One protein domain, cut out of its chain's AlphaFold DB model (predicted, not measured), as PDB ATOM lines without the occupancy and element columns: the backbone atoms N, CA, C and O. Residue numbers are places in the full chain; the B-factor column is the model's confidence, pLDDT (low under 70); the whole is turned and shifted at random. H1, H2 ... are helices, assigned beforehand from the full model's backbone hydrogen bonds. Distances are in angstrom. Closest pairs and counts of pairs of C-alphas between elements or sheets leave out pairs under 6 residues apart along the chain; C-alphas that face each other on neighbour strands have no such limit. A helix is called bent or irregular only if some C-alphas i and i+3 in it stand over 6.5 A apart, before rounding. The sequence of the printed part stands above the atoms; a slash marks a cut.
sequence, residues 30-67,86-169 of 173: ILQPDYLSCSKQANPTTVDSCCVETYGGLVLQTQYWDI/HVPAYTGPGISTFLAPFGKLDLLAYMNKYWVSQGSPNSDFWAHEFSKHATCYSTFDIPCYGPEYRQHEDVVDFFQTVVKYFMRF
ATOM      1  N   ILE A  30      41.772   8.041 -16.300       81.56
ATOM      2  CA  ILE A  30      40.987   7.635 -17.476       81.56
ATOM      3  C   ILE A  30      40.087   6.416 -17.219       81.56
ATOM      4  O   ILE A  30      39.159   6.166 -17.985       81.56
ATOM      5  N   LEU A  31      40.393   5.624 -16.184       73.88
ATOM      6  CA  LEU A  31      39.649   4.410 -15.837       73.88
ATOM      7  C   LEU A  31      38.573   4.661 -14.774       73.88
ATOM      8  O   LEU A  31      37.687   3.822 -14.599       73.88
ATOM      9  N   GLN A  32      38.640   5.793 -14.071       73.88
ATOM     10  CA  GLN A  32      37.636   6.176 -13.090       73.88
ATOM     11  C   GLN A  32      36.498   6.921 -13.799       73.88
ATOM     12  O   GLN A  32      36.761   7.738 -14.677       73.88
ATOM     13  N   PRO A  33      35.224   6.671 -13.448       81.69
ATOM     14  CA  PRO A  33      34.149   7.536 -13.905       81.69
ATOM     15  C   PRO A  33      34.436   8.982 -13.494       81.69
ATOM     16  O   PRO A  33      34.795   9.225 -12.341       81.69
ATOM     17  N   ASP A  34      34.242   9.925 -14.416       81.69
ATOM     18  CA  ASP A  34      34.413  11.358 -14.163       81.69
ATOM     19  C   ASP A  34      33.352  11.849 -13.164       81.69
ATOM     20  O   ASP A  34      32.289  12.367 -13.525       81.69
ATOM     21  N   TYR A  35      33.612  11.646 -11.875       91.44
ATOM     22  CA  TYR A  35      32.780  12.173 -10.811       91.44
ATOM     23  C   TYR A  35      33.151  13.624 -10.559       91.44
ATOM     24  O   TYR A  35      34.297  13.957 -10.268       91.44
ATOM     25  N   LEU A  36      32.145  14.493 -10.617       92.94
ATOM     26  CA  LEU A  36      32.329  15.871 -10.202       92.94
ATOM     27  C   LEU A  36      32.682  15.895  -8.711       92.94
ATOM     28  O   LEU A  36      31.996  15.273  -7.892       92.94
ATOM     29  N   SER A  37      33.722  16.640  -8.357       93.50
ATOM     30  CA  SER A  37      34.039  16.943  -6.967       93.50
ATOM     31  C   SER A  37      32.833  17.602  -6.268       93.50
ATOM     32  O   SER A  37      31.961  18.190  -6.910       93.50
ATOM     33  N   CYS A  38      32.711  17.442  -4.947       93.75
ATOM     34  CA  CYS A  38      31.532  17.871  -4.167       93.75
ATOM     35  C   CYS A  38      30.184  17.225  -4.561       93.75
ATOM     36  O   CYS A  38      29.145  17.595  -4.008       93.75
ATOM     37  N   SER A  39      30.160  16.258  -5.482       94.31
ATOM     38  CA  SER A  39      28.967  15.449  -5.739       94.31
ATOM     39  C   SER A  39      28.801  14.351  -4.686       94.31
ATOM     40  O   SER A  39      29.733  14.001  -3.966       94.31
ATOM     41  N   LYS A  40      27.612  13.740  -4.631       92.31
ATOM     42  CA  LYS A  40      27.353  12.580  -3.761       92.31
ATOM     43  C   LYS A  40      28.288  11.398  -4.066       92.31
ATOM     44  O   LYS A  40      28.518  10.563  -3.198       92.31
ATOM     45  N   GLN A  41      28.776  11.312  -5.301       92.31
ATOM     46  CA  GLN A  41      29.647  10.253  -5.787       92.31
ATOM     47  C   GLN A  41      31.120  10.487  -5.430       92.31
ATOM     48  O   GLN A  41      31.865   9.517  -5.361       92.31
ATOM     49  N   ALA A  42      31.529  11.729  -5.154       92.38
ATOM     50  CA  ALA A  42      32.877  12.073  -4.702       92.38
ATOM     51  C   ALA A  42      33.073  11.701  -3.219       92.38
ATOM     52  O   ALA A  42      33.226  12.559  -2.353       92.38
ATOM     53  N   ASN A  43      33.013  10.402  -2.922       90.12
ATOM     54  CA  ASN A  43      33.237   9.854  -1.592       90.12
ATOM     55  C   ASN A  43      34.607   9.151  -1.548       90.12
ATOM     56  O   ASN A  43      34.770   8.157  -2.264       90.12
ATOM     57  N   PRO A  44      35.543   9.590  -0.681       88.31
ATOM     58  CA  PRO A  44      36.909   9.061  -0.619       88.31
ATOM     59  C   PRO A  44      36.996   7.572  -0.265       88.31
ATOM     60  O   PRO A  44      38.025   6.950  -0.482       88.31
ATOM     61  N   THR A  45      35.932   6.959   0.264       88.81
ATOM     62  CA  THR A  45      35.924   5.506   0.510       88.81
ATOM     63  C   THR A  45      35.596   4.679  -0.732       88.81
ATOM     64  O   THR A  45      35.707   3.455  -0.700       88.81
ATOM     65  N   THR A  46      35.130   5.323  -1.803       88.94
ATOM     66  CA  THR A  46      34.620   4.658  -3.011       88.94
ATOM     67  C   THR A  46      35.258   5.143  -4.305       88.94
ATOM     68  O   THR A  46      35.054   4.511  -5.339       88.94
ATOM     69  N   VAL A  47      35.988   6.256  -4.260       89.56
ATOM     70  CA  VAL A  47      36.697   6.825  -5.407       89.56
ATOM     71  C   VAL A  47      38.158   7.009  -5.051       89.56
ATOM     72  O   VAL A  47      38.500   7.209  -3.889       89.56
ATOM     73  N   ASP A  48      38.995   6.967  -6.072       91.00
ATOM     74  CA  ASP A  48      40.394   7.334  -5.988       91.00
ATOM     75  C   ASP A  48      40.522   8.856  -5.819       91.00
ATOM     76  O   ASP A  48      40.117   9.620  -6.708       91.00
ATOM     77  N   SER A  49      41.053   9.287  -4.672       91.44
ATOM     78  CA  SER A  49      41.268  10.699  -4.333       91.44
ATOM     79  C   SER A  49      42.371  11.344  -5.177       91.44
ATOM     80  O   SER A  49      42.346  12.556  -5.382       91.44
ATOM     81  N   CYS A  50      43.245  10.548  -5.803       92.06
ATOM     82  CA  CYS A  50      44.179  11.035  -6.819       92.06
ATOM     83  C   CYS A  50      43.487  11.469  -8.118       92.06
ATOM     84  O   CYS A  50      44.086  12.160  -8.940       92.06
ATOM     85  N   CYS A  51      42.221  11.088  -8.314       91.50
ATOM     86  CA  CYS A  51      41.462  11.389  -9.526       91.50
ATOM     87  C   CYS A  51      40.228  12.253  -9.296       91.50
ATOM     88  O   CYS A  51      39.719  12.864 -10.237       91.50
ATOM     89  N   VAL A  52      39.724  12.310  -8.067       92.50
ATOM     90  CA  VAL A  52      38.578  13.139  -7.697       92.50
ATOM     91  C   VAL A  52      38.906  13.834  -6.389       92.50
ATOM     92  O   VAL A  52      39.118  13.177  -5.380       92.50
ATOM     93  N   GLU A  53      38.862  15.165  -6.384       92.44
ATOM     94  CA  GLU A  53      39.050  15.925  -5.149       92.44
ATOM     95  C   GLU A  53      37.918  15.653  -4.148       92.44
ATOM     96  O   GLU A  53      36.771  16.083  -4.335       92.44
ATOM     97  N   THR A  54      38.250  14.953  -3.063       90.25
ATOM     98  CA  THR A  54      37.300  14.505  -2.030       90.25
ATOM     99  C   THR A  54      37.386  15.294  -0.727       90.25
ATOM    100  O   THR A  54      36.421  15.308   0.037       90.25
ATOM    101  N   TYR A  55      38.498  15.993  -0.481       85.38
ATOM    102  CA  TYR A  55      38.771  16.715   0.774       85.38
ATOM    103  C   TYR A  55      38.795  18.244   0.624       85.38
ATOM    104  O   TYR A  55      39.109  18.967   1.565       85.38
ATOM    105  N   GLY A  56      38.403  18.739  -0.550       81.12
ATOM    106  CA  GLY A  56      38.452  20.158  -0.902       81.12
ATOM    107  C   GLY A  56      37.929  20.422  -2.311       81.12
ATOM    108  O   GLY A  56      38.449  21.271  -3.019       81.12
ATOM    109  N   GLY A  57      36.908  19.671  -2.735       86.88
ATOM    110  CA  GLY A  57      36.463  19.599  -4.128       86.88
ATOM    111  C   GLY A  57      36.021  20.909  -4.787       86.88
ATOM    112  O   GLY A  57      35.981  20.995  -6.016       86.88
ATOM    113  N   LEU A  58      35.692  21.923  -3.987       90.81
ATOM    114  CA  LEU A  58      35.384  23.258  -4.472       90.81
ATOM    115  C   LEU A  58      36.681  24.061  -4.564       90.81
ATOM    116  O   LEU A  58      37.164  24.600  -3.571       90.81
ATOM    117  N   VAL A  59      37.212  24.153  -5.777       91.38
ATOM    118  CA  VAL A  59      38.464  24.852  -6.068       91.38
ATOM    119  C   VAL A  59      38.178  26.298  -6.454       91.38
ATOM    120  O   VAL A  59      37.370  26.563  -7.346       91.38
ATOM    121  N   LEU A  60      38.853  27.243  -5.799       91.56
ATOM    122  CA  LEU A  60      38.740  28.669  -6.098       91.56
ATOM    123  C   LEU A  60      40.027  29.163  -6.759       91.56
ATOM    124  O   LEU A  60      41.102  29.093  -6.171       91.56
ATOM    125  N   GLN A  61      39.901  29.725  -7.960       91.69
ATOM    126  CA  GLN A  61      40.960  30.518  -8.577       91.69
ATOM    127  C   GLN A  61      40.735  31.977  -8.164       91.69
ATOM    128  O   GLN A  61      39.849  32.653  -8.685       91.69
ATOM    129  N   THR A  62      41.485  32.439  -7.168       90.81
ATOM    130  CA  THR A  62      41.381  33.806  -6.653       90.81
ATOM    131  C   THR A  62      42.278  34.746  -7.452       90.81
ATOM    132  O   THR A  62      43.374  34.390  -7.883       90.81
ATOM    133  N   GLN A  63      41.797  35.962  -7.688       85.38
ATOM    134  CA  GLN A  63      42.550  37.012  -8.366       85.38
ATOM    135  C   GLN A  63      42.480  38.271  -7.519       85.38
ATOM    136  O   GLN A  63      41.436  38.570  -6.935       85.38
ATOM    137  N   TYR A  64      43.579  39.013  -7.477       82.25
ATOM    138  CA  TYR A  64      43.583  40.346  -6.903       82.25
ATOM    139  C   TYR A  64      43.377  41.381  -8.004       82.25
ATOM    140  O   TYR A  64      44.011  41.322  -9.055       82.25
ATOM    141  N   TRP A  65      42.520  42.360  -7.727       75.50
ATOM    142  CA  TRP A  65      42.633  43.674  -8.344       75.50
ATOM    143  C   TRP A  65      43.419  44.551  -7.381       75.50
ATOM    144  O   TRP A  65      42.857  45.265  -6.547       75.50
ATOM    145  N   ASP A  66      44.732  44.401  -7.440       67.31
ATOM    146  CA  ASP A  66      45.621  45.168  -6.598       67.31
ATOM    147  C   ASP A  66      46.057  46.434  -7.322       67.31
ATOM    148  O   ASP A  66      46.831  46.402  -8.277       67.31
ATOM    149  N   ILE A  67      45.524  47.560  -6.866       63.22
ATOM    150  CA  ILE A  67      45.966  48.873  -7.325       63.22
ATOM    151  C   ILE A  67      47.265  49.310  -6.635       63.22
ATOM    152  O   ILE A  67      47.729  50.407  -6.926       63.22
ATOM    153  N   HIS A  86      44.501  29.803   8.900       41.69
ATOM    154  CA  HIS A  86      45.774  29.726   9.623       41.69
ATOM    155  C   HIS A  86      46.392  28.335   9.463       41.69
ATOM    156  O   HIS A  86      45.828  27.342   9.910       41.69
ATOM    157  N   VAL A  87      47.569  28.288   8.848       52.12
ATOM    158  CA  VAL A  87      48.415  27.097   8.678       52.12
ATOM    159  C   VAL A  87      49.837  27.555   9.030       52.12
ATOM    160  O   VAL A  87      50.132  28.740   8.802       52.12
ATOM    161  N   PRO A  88      50.694  26.718   9.651       60.81
ATOM    162  CA  PRO A  88      52.039  27.134  10.041       60.81
ATOM    163  C   PRO A  88      52.820  27.718   8.863       60.81
ATOM    164  O   PRO A  88      52.724  27.219   7.743       60.81
ATOM    165  N   ALA A  89      53.589  28.779   9.115       65.62
ATOM    166  CA  ALA A  89      54.393  29.403   8.073       65.62
ATOM    167  C   ALA A  89      55.455  28.421   7.559       65.62
ATOM    168  O   ALA A  89      56.168  27.797   8.345       65.62
ATOM    169  N   TYR A  90      55.567  28.306   6.238       75.75
ATOM    170  CA  TYR A  90      56.623  27.539   5.594       75.75
ATOM    171  C   TYR A  90      58.002  28.156   5.867       75.75
ATOM    172  O   TYR A  90      58.182  29.364   5.728       75.75
ATOM    173  N   THR A  91      58.984  27.324   6.226       77.00
ATOM    174  CA  THR A  91      60.360  27.755   6.555       77.00
ATOM    175  C   THR A  91      61.429  27.136   5.647       77.00
ATOM    176  O   THR A  91      62.607  27.136   6.000       77.00
ATOM    177  N   GLY A  92      61.034  26.526   4.527       81.12
ATOM    178  CA  GLY A  92      61.955  25.877   3.593       81.12
ATOM    179  C   GLY A  92      62.488  26.811   2.492       81.12
ATOM    180  O   GLY A  92      62.288  28.024   2.552       81.12
ATOM    181  N   PRO A  93      63.183  26.257   1.480       85.44
ATOM    182  CA  PRO A  93      63.690  27.011   0.333       85.44
ATOM    183  C   PRO A  93      62.584  27.715  -0.467       85.44
ATOM    184  O   PRO A  93      61.473  27.208  -0.595       85.44
ATOM    185  N   GLY A  94      62.894  28.871  -1.056       85.31
ATOM    186  CA  GLY A  94      61.933  29.605  -1.884       85.31
ATOM    187  C   GLY A  94      61.503  28.816  -3.126       85.31
ATOM    188  O   GLY A  94      62.318  28.146  -3.750       85.31
ATOM    189  N   ILE A  95      60.240  28.955  -3.541       86.88
ATOM    190  CA  ILE A  95      59.631  28.144  -4.614       86.88
ATOM    191  C   ILE A  95      60.430  28.126  -5.930       86.88
ATOM    192  O   ILE A  95      60.464  27.117  -6.637       86.88
ATOM    193  N   SER A  96      61.136  29.211  -6.249       83.75
ATOM    194  CA  SER A  96      62.002  29.294  -7.431       83.75
ATOM    195  C   SER A  96      63.072  28.194  -7.492       83.75
ATOM    196  O   SER A  96      63.447  27.786  -8.594       83.75
ATOM    197  N   THR A  97      63.525  27.660  -6.349       90.56
ATOM    198  CA  THR A  97      64.510  26.566  -6.299       90.56
ATOM    199  C   THR A  97      63.953  25.240  -6.801       90.56
ATOM    200  O   THR A  97      64.727  24.394  -7.238       90.56
ATOM    201  N   PHE A  98      62.630  25.058  -6.766       90.75
ATOM    202  CA  PHE A  98      61.964  23.840  -7.234       90.75
ATOM    203  C   PHE A  98      61.622  23.905  -8.726       90.75
ATOM    204  O   PHE A  98      61.663  22.890  -9.412       90.75
ATOM    205  N   LEU A  99      61.367  25.100  -9.272       90.56
ATOM    206  CA  LEU A  99      61.015  25.270 -10.688       90.56
ATOM    207  C   LEU A  99      62.215  25.103 -11.636       90.56
ATOM    208  O   LEU A  99      62.081  24.556 -12.735       90.56
ATOM    209  N   ALA A 100      63.397  25.578 -11.230       89.25
ATOM    210  CA  ALA A 100      64.582  25.589 -12.088       89.25
ATOM    211  C   ALA A 100      65.081  24.180 -12.490       89.25
ATOM    212  O   ALA A 100      65.332  23.982 -13.681       89.25
ATOM    213  N   PRO A 101      65.158  23.175 -11.590       93.00
ATOM    214  CA  PRO A 101      65.523  21.797 -11.956       93.00
ATOM    215  C   PRO A 101      64.568  21.126 -12.955       93.00
ATOM    216  O   PRO A 101      64.952  20.186 -13.649       93.00
ATOM    217  N   PHE A 102      63.329  21.613 -13.054       94.25
ATOM    218  CA  PHE A 102      62.338  21.154 -14.029       94.25
ATOM    219  C   PHE A 102      62.350  21.977 -15.329       94.25
ATOM    220  O   PHE A 102      61.506  21.770 -16.200       94.25
ATOM    221  N   GLY A 103      63.291  22.918 -15.478       94.56
ATOM    222  CA  GLY A 103      63.402  23.786 -16.651       94.56
ATOM    223  C   GLY A 103      62.258  24.795 -16.791       94.56
ATOM    224  O   GLY A 103      62.068  25.358 -17.865       94.56
ATOM    225  N   LYS A 104      61.481  25.047 -15.729       95.50
ATOM    226  CA  LYS A 104      60.272  25.892 -15.753       95.50
ATOM    227  C   LYS A 104      60.601  27.380 -15.586       95.50
ATOM    228  O   LYS A 104      59.989  28.084 -14.786       95.50
ATOM    229  N   LEU A 105      61.581  27.866 -16.347       94.69
ATOM    230  CA  LEU A 105      62.030  29.261 -16.272       94.69
ATOM    231  C   LEU A 105      60.966  30.239 -16.788       94.69
ATOM    232  O   LEU A 105      60.792  31.300 -16.198       94.69
ATOM    233  N   ASP A 106      60.201  29.857 -17.814       93.25
ATOM    234  CA  ASP A 106      59.095  30.677 -18.327       93.25
ATOM    235  C   ASP A 106      57.954  30.807 -17.310       93.25
ATOM    236  O   ASP A 106      57.386  31.885 -17.150       93.25
ATOM    237  N   LEU A 107      57.658  29.731 -16.566       92.62
ATOM    238  CA  LEU A 107      56.696  29.766 -15.462       92.62
ATOM    239  C   LEU A 107      57.173  30.725 -14.370       92.62
ATOM    240  O   LEU A 107      56.411  31.582 -13.933       92.62
ATOM    241  N   LEU A 108      58.443  30.620 -13.969       91.50
ATOM    242  CA  LEU A 108      59.031  31.515 -12.976       91.50
ATOM    243  C   LEU A 108      58.992  32.978 -13.443       91.50
ATOM    244  O   LEU A 108      58.658  33.866 -12.659       91.50
ATOM    245  N   ALA A 109      59.308  33.249 -14.711       86.00
ATOM    246  CA  ALA A 109      59.222  34.589 -15.283       86.00
ATOM    247  C   ALA A 109      57.775  35.111 -15.291       86.00
ATOM    248  O   ALA A 109      57.535  36.265 -14.936       86.00
ATOM    249  N   TYR A 110      56.806  34.257 -15.633       85.94
ATOM    250  CA  TYR A 110      55.385  34.597 -15.599       85.94
ATOM    251  C   TYR A 110      54.917  34.929 -14.179       85.94
ATOM    252  O   TYR A 110      54.298  35.970 -13.965       85.94
ATOM    253  N   MET A 111      55.248  34.085 -13.200       89.25
ATOM    254  CA  MET A 111      54.886  34.295 -11.798       89.25
ATOM    255  C   MET A 111      55.494  35.585 -11.249       89.25
ATOM    256  O   MET A 111      54.787  36.367 -10.625       89.25
ATOM    257  N   ASN A 112      56.764  35.873 -11.552       83.88
ATOM    258  CA  ASN A 112      57.387  37.144 -11.167       83.88
ATOM    259  C   ASN A 112      56.693  38.372 -11.769       83.88
ATOM    260  O   ASN A 112      56.799  39.455 -11.203       83.88
ATOM    261  N   LYS A 113      56.017  38.222 -12.913       80.94
ATOM    262  CA  LYS A 113      55.318  39.318 -13.587       80.94
ATOM    263  C   LYS A 113      53.867  39.480 -13.132       80.94
ATOM    264  O   LYS A 113      53.397  40.608 -13.046       80.94
ATOM    265  N   TYR A 114      53.153  38.379 -12.900       81.06
ATOM    266  CA  TYR A 114      51.693  38.391 -12.740       81.06
ATOM    267  C   TYR A 114      51.189  37.817 -11.414       81.06
ATOM    268  O   TYR A 114      50.014  37.977 -11.105       81.06
ATOM    269  N   TRP A 115      52.045  37.173 -10.620       86.75
ATOM    270  CA  TRP A 115      51.682  36.619  -9.317       86.75
ATOM    271  C   TRP A 115      52.594  37.195  -8.232       86.75
ATOM    272  O   TRP A 115      53.421  36.508  -7.633       86.75
ATOM    273  N   VAL A 116      52.471  38.506  -8.053       83.06
ATOM    274  CA  VAL A 116      53.388  39.342  -7.276       83.06
ATOM    275  C   VAL A 116      52.883  39.509  -5.845       83.06
ATOM    276  O   VAL A 116      51.680  39.605  -5.613       83.06
ATOM    277  N   SER A 117      53.809  39.535  -4.889       82.44
ATOM    278  CA  SER A 117      53.518  39.804  -3.483       82.44
ATOM    279  C   SER A 117      53.391  41.305  -3.185       82.44
ATOM    280  O   SER A 117      54.091  42.130  -3.769       82.44
ATOM    281  N   GLN A 118      52.550  41.650  -2.209       74.00
ATOM    282  CA  GLN A 118      52.348  43.016  -1.715       74.00
ATOM    283  C   GLN A 118      53.287  43.322  -0.545       74.00
ATOM    284  O   GLN A 118      52.995  43.005   0.609       74.00
ATOM    285  N   GLY A 119      54.429  43.946  -0.835       70.38
ATOM    286  CA  GLY A 119      55.347  44.447   0.198       70.38
ATOM    287  C   GLY A 119      56.226  43.386   0.873       70.38
ATOM    288  O   GLY A 119      56.912  43.692   1.848       70.38
ATOM    289  N   SER A 120      56.253  42.155   0.356       77.88
ATOM    290  CA  SER A 120      57.197  41.105   0.763       77.88
ATOM    291  C   SER A 120      57.809  40.410  -0.461       77.88
ATOM    292  O   SER A 120      57.342  40.616  -1.583       77.88
ATOM    293  N   PRO A 121      58.868  39.598  -0.302       84.25
ATOM    294  CA  PRO A 121      59.406  38.816  -1.407       84.25
ATOM    295  C   PRO A 121      58.365  37.854  -1.997       84.25
ATOM    296  O   PRO A 121      57.673  37.140  -1.273       84.25
ATOM    297  N   ASN A 122      58.322  37.760  -3.328       82.94
ATOM    298  CA  ASN A 122      57.478  36.798  -4.043       82.94
ATOM    299  C   ASN A 122      57.660  35.354  -3.544       82.94
ATOM    300  O   ASN A 122      56.693  34.605  -3.459       82.94
ATOM    301  N   SER A 123      58.886  34.971  -3.175       86.81
ATOM    302  CA  SER A 123      59.190  33.641  -2.636       86.81
ATOM    303  C   SER A 123      58.377  33.295  -1.397       86.81
ATOM    304  O   SER A 123      57.935  32.156  -1.267       86.81
ATOM    305  N   ASP A 124      58.179  34.267  -0.509       85.00
ATOM    306  CA  ASP A 124      57.520  34.073   0.781       85.00
ATOM    307  C   ASP A 124      56.012  33.952   0.575       85.00
ATOM    308  O   ASP A 124      55.350  33.111   1.183       85.00
ATOM    309  N   PHE A 125      55.478  34.750  -0.350       86.50
ATOM    310  CA  PHE A 125      54.091  34.659  -0.775       86.50
ATOM    311  C   PHE A 125      53.793  33.329  -1.470       86.50
ATOM    312  O   PHE A 125      52.870  32.629  -1.080       86.50
ATOM    313  N   TRP A 126      54.605  32.898  -2.432       91.56
ATOM    314  CA  TRP A 126      54.387  31.604  -3.084       91.56
ATOM    315  C   TRP A 126      54.525  30.438  -2.103       91.56
ATOM    316  O   TRP A 126      53.745  29.490  -2.154       91.56
ATOM    317  N   ALA A 127      55.474  30.516  -1.169       89.75
ATOM    318  CA  ALA A 127      55.593  29.543  -0.090       89.75
ATOM    319  C   ALA A 127      54.336  29.499   0.797       89.75
ATOM    320  O   ALA A 127      53.871  28.412   1.147       89.75
ATOM    321  N   HIS A 128      53.758  30.659   1.128       88.06
ATOM    322  CA  HIS A 128      52.473  30.758   1.821       88.06
ATOM    323  C   HIS A 128      51.375  30.041   1.034       88.06
ATOM    324  O   HIS A 128      50.764  29.120   1.571       88.06
ATOM    325  N   GLU A 129      51.176  30.405  -0.234       89.81
ATOM    326  CA  GLU A 129      50.132  29.822  -1.082       89.81
ATOM    327  C   GLU A 129      50.268  28.298  -1.192       89.81
ATOM    328  O   GLU A 129      49.294  27.568  -1.007       89.81
ATOM    329  N   PHE A 130      51.486  27.795  -1.405       90.75
ATOM    330  CA  PHE A 130      51.726  26.356  -1.466       90.75
ATOM    331  C   PHE A 130      51.408  25.675  -0.127       90.75
ATOM    332  O   PHE A 130      50.571  24.778  -0.056       90.75
ATOM    333  N   SER A 131      52.030  26.134   0.961       87.69
ATOM    334  CA  SER A 131      51.896  25.502   2.281       87.69
ATOM    335  C   SER A 131      50.476  25.520   2.839       87.69
ATOM    336  O   SER A 131      50.116  24.616   3.595       87.69
ATOM    337  N   LYS A 132      49.683  26.534   2.477       84.56
ATOM    338  CA  LYS A 132      48.319  26.708   2.971       84.56
ATOM    339  C   LYS A 132      47.248  26.093   2.088       84.56
ATOM    340  O   LYS A 132      46.203  25.713   2.610       84.56
ATOM    341  N   HIS A 133      47.461  26.082   0.776       88.19
ATOM    342  CA  HIS A 133      46.418  25.731  -0.179       88.19
ATOM    343  C   HIS A 133      46.776  24.483  -0.972       88.19
ATOM    344  O   HIS A 133      45.951  23.579  -1.019       88.19
ATOM    345  N   ALA A 134      47.988  24.388  -1.529       87.94
ATOM    346  CA  ALA A 134      48.396  23.228  -2.330       87.94
ATOM    347  C   ALA A 134      48.364  21.922  -1.526       87.94
ATOM    348  O   ALA A 134      47.888  20.902  -2.010       87.94
ATOM    349  N   THR A 135      48.792  21.985  -0.266       87.56
ATOM    350  CA  THR A 135      48.845  20.837   0.650       87.56
ATOM    351  C   THR A 135      47.475  20.264   1.021       87.56
ATOM    352  O   THR A 135      47.430  19.253   1.702       87.56
ATOM    353  N   CYS A 136      46.363  20.891   0.623       88.81
ATOM    354  CA  CYS A 136      45.003  20.400   0.884       88.81
ATOM    355  C   CYS A 136      44.345  19.739  -0.338       88.81
ATOM    356  O   CYS A 136      43.203  19.290  -0.240       88.81
ATOM    357  N   TYR A 137      45.020  19.721  -1.488       91.19
ATOM    358  CA  TYR A 137      44.532  19.038  -2.683       91.19
ATOM    359  C   TYR A 137      44.974  17.585  -2.633       91.19
ATOM    360  O   TYR A 137      46.169  17.298  -2.584       91.19
ATOM    361  N   SER A 138      44.011  16.674  -2.685       91.44
ATOM    362  CA  SER A 138      44.308  15.240  -2.730       91.44
ATOM    363  C   SER A 138      44.997  14.832  -4.031       91.44
ATOM    364  O   SER A 138      45.900  14.007  -4.017       91.44
ATOM    365  N   THR A 139      44.669  15.481  -5.151       91.88
ATOM    366  CA  THR A 139      45.241  15.140  -6.464       91.88
ATOM    367  C   THR A 139      46.699  15.576  -6.640       91.88
ATOM    368  O   THR A 139      47.365  15.102  -7.557       91.88
ATOM    369  N   PHE A 140      47.216  16.447  -5.763       92.56
ATOM    370  CA  PHE A 140      48.636  16.823  -5.726       92.56
ATOM    371  C   PHE A 140      49.444  16.027  -4.696       92.56
ATOM    372  O   PHE A 140      50.639  16.288  -4.550       92.56
ATOM    373  N   ASP A 141      48.834  15.077  -3.985       91.94
ATOM    374  CA  ASP A 141      49.564  14.284  -3.006       91.94
ATOM    375  C   ASP A 141      50.639  13.424  -3.690       91.94
ATOM    376  O   ASP A 141      50.446  12.899  -4.788       91.94
ATOM    377  N   ILE A 142      51.797  13.275  -3.047       92.81
ATOM    378  CA  ILE A 142      52.969  12.611  -3.645       92.81
ATOM    379  C   ILE A 142      52.669  11.179  -4.134       92.81
ATOM    380  O   ILE A 142      53.143  10.831  -5.219       92.81
ATOM    381  N   PRO A 143      51.880  10.342  -3.427       92.00
ATOM    382  CA  PRO A 143      51.573   8.991  -3.885       92.00
ATOM    383  C   PRO A 143      50.821   8.972  -5.224       92.00
ATOM    384  O   PRO A 143      51.006   8.043  -6.006       92.00
ATOM    385  N   CYS A 144      50.077  10.033  -5.559       91.88
ATOM    386  CA  CYS A 144      49.344  10.141  -6.821       91.88
ATOM    387  C   CYS A 144      50.247  10.202  -8.061       91.88
ATOM    388  O   CYS A 144      49.817   9.837  -9.154       91.88
ATOM    389  N   TYR A 145      51.507  10.608  -7.898       90.94
ATOM    390  CA  TYR A 145      52.519  10.587  -8.960       90.94
ATOM    391  C   TYR A 145      53.126   9.191  -9.169       90.94
ATOM    392  O   TYR A 145      53.810   8.940 -10.166       90.94
ATOM    393  N   GLY A 146      52.869   8.264  -8.244       89.69
ATOM    394  CA  GLY A 146      53.337   6.889  -8.301       89.69
ATOM    395  C   GLY A 146      54.867   6.753  -8.227       89.69
ATOM    396  O   GLY A 146      55.573   7.651  -7.757       89.69
ATOM    397  N   PRO A 147      55.425   5.626  -8.705       88.25
ATOM    398  CA  PRO A 147      56.844   5.305  -8.534       88.25
ATOM    399  C   PRO A 147      57.785   6.182  -9.377       88.25
ATOM    400  O   PRO A 147      58.999   6.132  -9.184       88.25
ATOM    401  N   GLU A 148      57.246   6.951 -10.324       87.81
ATOM    402  CA  GLU A 148      58.014   7.842 -11.199       87.81
ATOM    403  C   GLU A 148      58.102   9.278 -10.665       87.81
ATOM    404  O   GLU A 148      58.752  10.110 -11.303       87.81
ATOM    405  N   TYR A 149      57.515   9.555  -9.492       91.62
ATOM    406  CA  TYR A 149      57.562  10.867  -8.856       91.62
ATOM    407  C   TYR A 149      58.986  11.419  -8.806       91.62
ATOM    408  O   TYR A 149      59.914  10.822  -8.241       91.62
ATOM    409  N   ARG A 150      59.155  12.618  -9.355       93.62
ATOM    410  CA  ARG A 150      60.386  13.387  -9.197       93.62
ATOM    411  C   ARG A 150      60.222  14.328  -8.018       93.62
ATOM    412  O   ARG A 150      59.245  15.055  -7.927       93.62
ATOM    413  N   GLN A 151      61.219  14.370  -7.138       92.62
ATOM    414  CA  GLN A 151      61.168  15.242  -5.965       92.62
ATOM    415  C   GLN A 151      60.792  16.690  -6.346       92.62
ATOM    416  O   GLN A 151      61.475  17.310  -7.165       92.62
ATOM    417  N   HIS A 152      59.733  17.204  -5.714       93.75
ATOM    418  CA  HIS A 152      59.102  18.515  -5.927       93.75
ATOM    419  C   HIS A 152      58.279  18.689  -7.214       93.75
ATOM    420  O   HIS A 152      57.945  19.821  -7.572       93.75
ATOM    421  N   GLU A 153      57.931  17.607  -7.905       94.31
ATOM    422  CA  GLU A 153      57.028  17.646  -9.061       94.31
ATOM    423  C   GLU A 153      55.628  18.156  -8.690       94.31
ATOM    424  O   GLU A 153      55.091  19.013  -9.386       94.31
ATOM    425  N   ASP A 154      55.115  17.765  -7.524       94.00
ATOM    426  CA  ASP A 154      53.869  18.248  -6.913       94.00
ATOM    427  C   ASP A 154      53.838  19.772  -6.749       94.00
ATOM    428  O   ASP A 154      52.854  20.440  -7.075       94.00
ATOM    429  N   VAL A 155      54.962  20.341  -6.308       94.38
ATOM    430  CA  VAL A 155      55.129  21.788  -6.173       94.38
ATOM    431  C   VAL A 155      55.029  22.452  -7.541       94.38
ATOM    432  O   VAL A 155      54.294  23.423  -7.714       94.38
ATOM    433  N   VAL A 156      55.765  21.934  -8.527       95.81
ATOM    434  CA  VAL A 156      55.793  22.479  -9.889       95.81
ATOM    435  C   VAL A 156      54.400  22.434 -10.518       95.81
ATOM    436  O   VAL A 156      53.940  23.448 -11.056       95.81
ATOM    437  N   ASP A 157      53.716  21.299 -10.413       95.50
ATOM    438  CA  ASP A 157      52.413  21.069 -11.028       95.50
ATOM    439  C   ASP A 157      51.309  21.910 -10.391       95.50
ATOM    440  O   ASP A 157      50.454  22.436 -11.116       95.50
ATOM    441  N   PHE A 158      51.372  22.162  -9.081       95.25
ATOM    442  CA  PHE A 158      50.497  23.132  -8.426       95.25
ATOM    443  C   PHE A 158      50.632  24.528  -9.054       95.25
ATOM    444  O   PHE A 158      49.645  25.099  -9.532       95.25
ATOM    445  N   PHE A 159      51.852  25.077  -9.132       96.06
ATOM    446  CA  PHE A 159      52.069  26.424  -9.684       96.06
ATOM    447  C   PHE A 159      51.720  26.508 -11.171       96.06
ATOM    448  O   PHE A 159      51.109  27.489 -11.610       96.06
ATOM    449  N   GLN A 160      52.045  25.475 -11.953       95.94
ATOM    450  CA  GLN A 160      51.623  25.391 -13.352       95.94
ATOM    451  C   GLN A 160      50.098  25.386 -13.485       95.94
ATOM    452  O   GLN A 160      49.560  26.062 -14.365       95.94
ATOM    453  N   THR A 161      49.402  24.652 -12.618       95.19
ATOM    454  CA  THR A 161      47.940  24.549 -12.632       95.19
ATOM    455  C   THR A 161      47.285  25.882 -12.296       95.19
ATOM    456  O   THR A 161      46.403  26.322 -13.037       95.19
ATOM    457  N   VAL A 162      47.749  26.577 -11.254       94.50
ATOM    458  CA  VAL A 162      47.211  27.898 -10.894       94.50
ATOM    459  C   VAL A 162      47.390  28.897 -12.039       94.50
ATOM    460  O   VAL A 162      46.420  29.542 -12.445       94.50
ATOM    461  N   VAL A 163      48.588  28.972 -12.632       92.50
ATOM    462  CA  VAL A 163      48.859  29.861 -13.778       92.50
ATOM    463  C   VAL A 163      47.990  29.498 -14.985       92.50
ATOM    464  O   VAL A 163      47.409  30.383 -15.614       92.50
ATOM    465  N   LYS A 164      47.827  28.206 -15.287       94.19
ATOM    466  CA  LYS A 164      46.967  27.731 -16.382       94.19
ATOM    467  C   LYS A 164      45.516  28.188 -16.211       94.19
ATOM    468  O   LYS A 164      44.900  28.621 -17.184       94.19
ATOM    469  N   TYR A 165      44.965  28.101 -15.001       91.56
ATOM    470  CA  TYR A 165      43.595  28.544 -14.732       91.56
ATOM    471  C   TYR A 165      43.456  30.067 -14.731       91.56
ATOM    472  O   TYR A 165      42.489  30.570 -15.298       91.56
ATOM    473  N   PHE A 166      44.434  30.801 -14.194       89.19
ATOM    474  CA  PHE A 166      44.464  32.264 -14.283       89.19
ATOM    475  C   PHE A 166      44.416  32.741 -15.743       89.19
ATOM    476  O   PHE A 166      43.571  33.552 -16.110       89.19
ATOM    477  N   MET A 167      45.249  32.158 -16.613       87.12
ATOM    478  CA  MET A 167      45.272  32.488 -18.045       87.12
ATOM    479  C   MET A 167      43.963  32.153 -18.773       87.12
ATOM    480  O   MET A 167      43.641  32.782 -19.777       87.12
ATOM    481  N   ARG A 168      43.213  31.151 -18.297       92.62
ATOM    482  CA  ARG A 168      41.930  30.744 -18.885       92.62
ATOM    483  C   ARG A 168      40.784  31.690 -18.526       92.62
ATOM    484  O   ARG A 168      39.816  31.765 -19.280       92.62
ATOM    485  N   PHE A 169      40.881  32.382 -17.395       86.81
ATOM    486  CA  PHE A 169      39.822  33.235 -16.860       86.81
ATOM    487  C   PHE A 169      40.312  34.680 -16.675       86.81
ATOM    488  O   PHE A 169      40.401  35.153 -15.539       86.81
TER     489      PHE A 169
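What this domain is: This is residues 30 to 67 and 86 to 169 of the 173 residues of the protein "Ribonuclease T(2)" of Friedmanniomyces endolithicus (UniProt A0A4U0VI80). The longest helix, H5, runs through the middle, with the helical hairpin of H1 and H2 beside it, H3 crosswise on another side and short H4 near its first residues. A long stretch with no named element, residues 30 to 67, loops at one end of the domain and then runs past the helices to a cut. The 122 printed residues hold five named helices, H1 to H5 in chain order, and no named strand; the class is all helix, with 51 residues in named elements, under half. The whole is compact, with a radius of gyration of the C-alphas of 15.5 A, and spans 44 by 35 by 30 A.

How they stand to each other: H5, residues 153 to 168, touches H1, residues 96 to 102, with residues 155 to 156 alone; their closest C-alphas, Leu 99 and Val 156, are 6.0 A apart, and their lines are about perpendicular at 82 degrees. H1 and H2, residues 105 to 114, form a hairpin at a shallow tilt of 34.6 degrees, only just short of steep; their closest C-alphas, Ser 96 and Leu 108, are 6.7 A apart. H3, residues 122 to 132, is close to H5 but not clearly touching, with closest C-alphas Phe 130 and Val 155 at 7.4 A. H4, residues 142 to 148, is likewise close to H5, with Ile 142 and Asp 154 at 6.6 A, and apart from H1, H2 and H3. Every O i to N i+4 pair is within hydrogen-bond range in H2, H3 and H5, against 1 of 3 in H1 and 0 of 3 in H4, where 2 of 4 O i to N i+3 pairs each are.

Where its parts are: H5 measures 22.3 A, from C-alpha 153 at (57.028, 17.646, -9.061) to C-alpha 168 at (41.930, 30.744, -18.885). H3 measures 15.3 A and H2 14.2 A. H1 begins at C-alpha 96, (62.002, 29.294, -7.431). H4 is irregular: C-alphas 144 and 147 are 9.1 A apart.

The domain as a whole: The two C-alphas farthest apart, Leu 31 and Gly 119, are 45.9 A apart. Residues 68 to 85 are not printed, and C-alphas 67 and 86 are 25.6 A apart across the cut. No link between helices is long. The pLDDT is under 70 at residues 66 to 67 and 86 to 89.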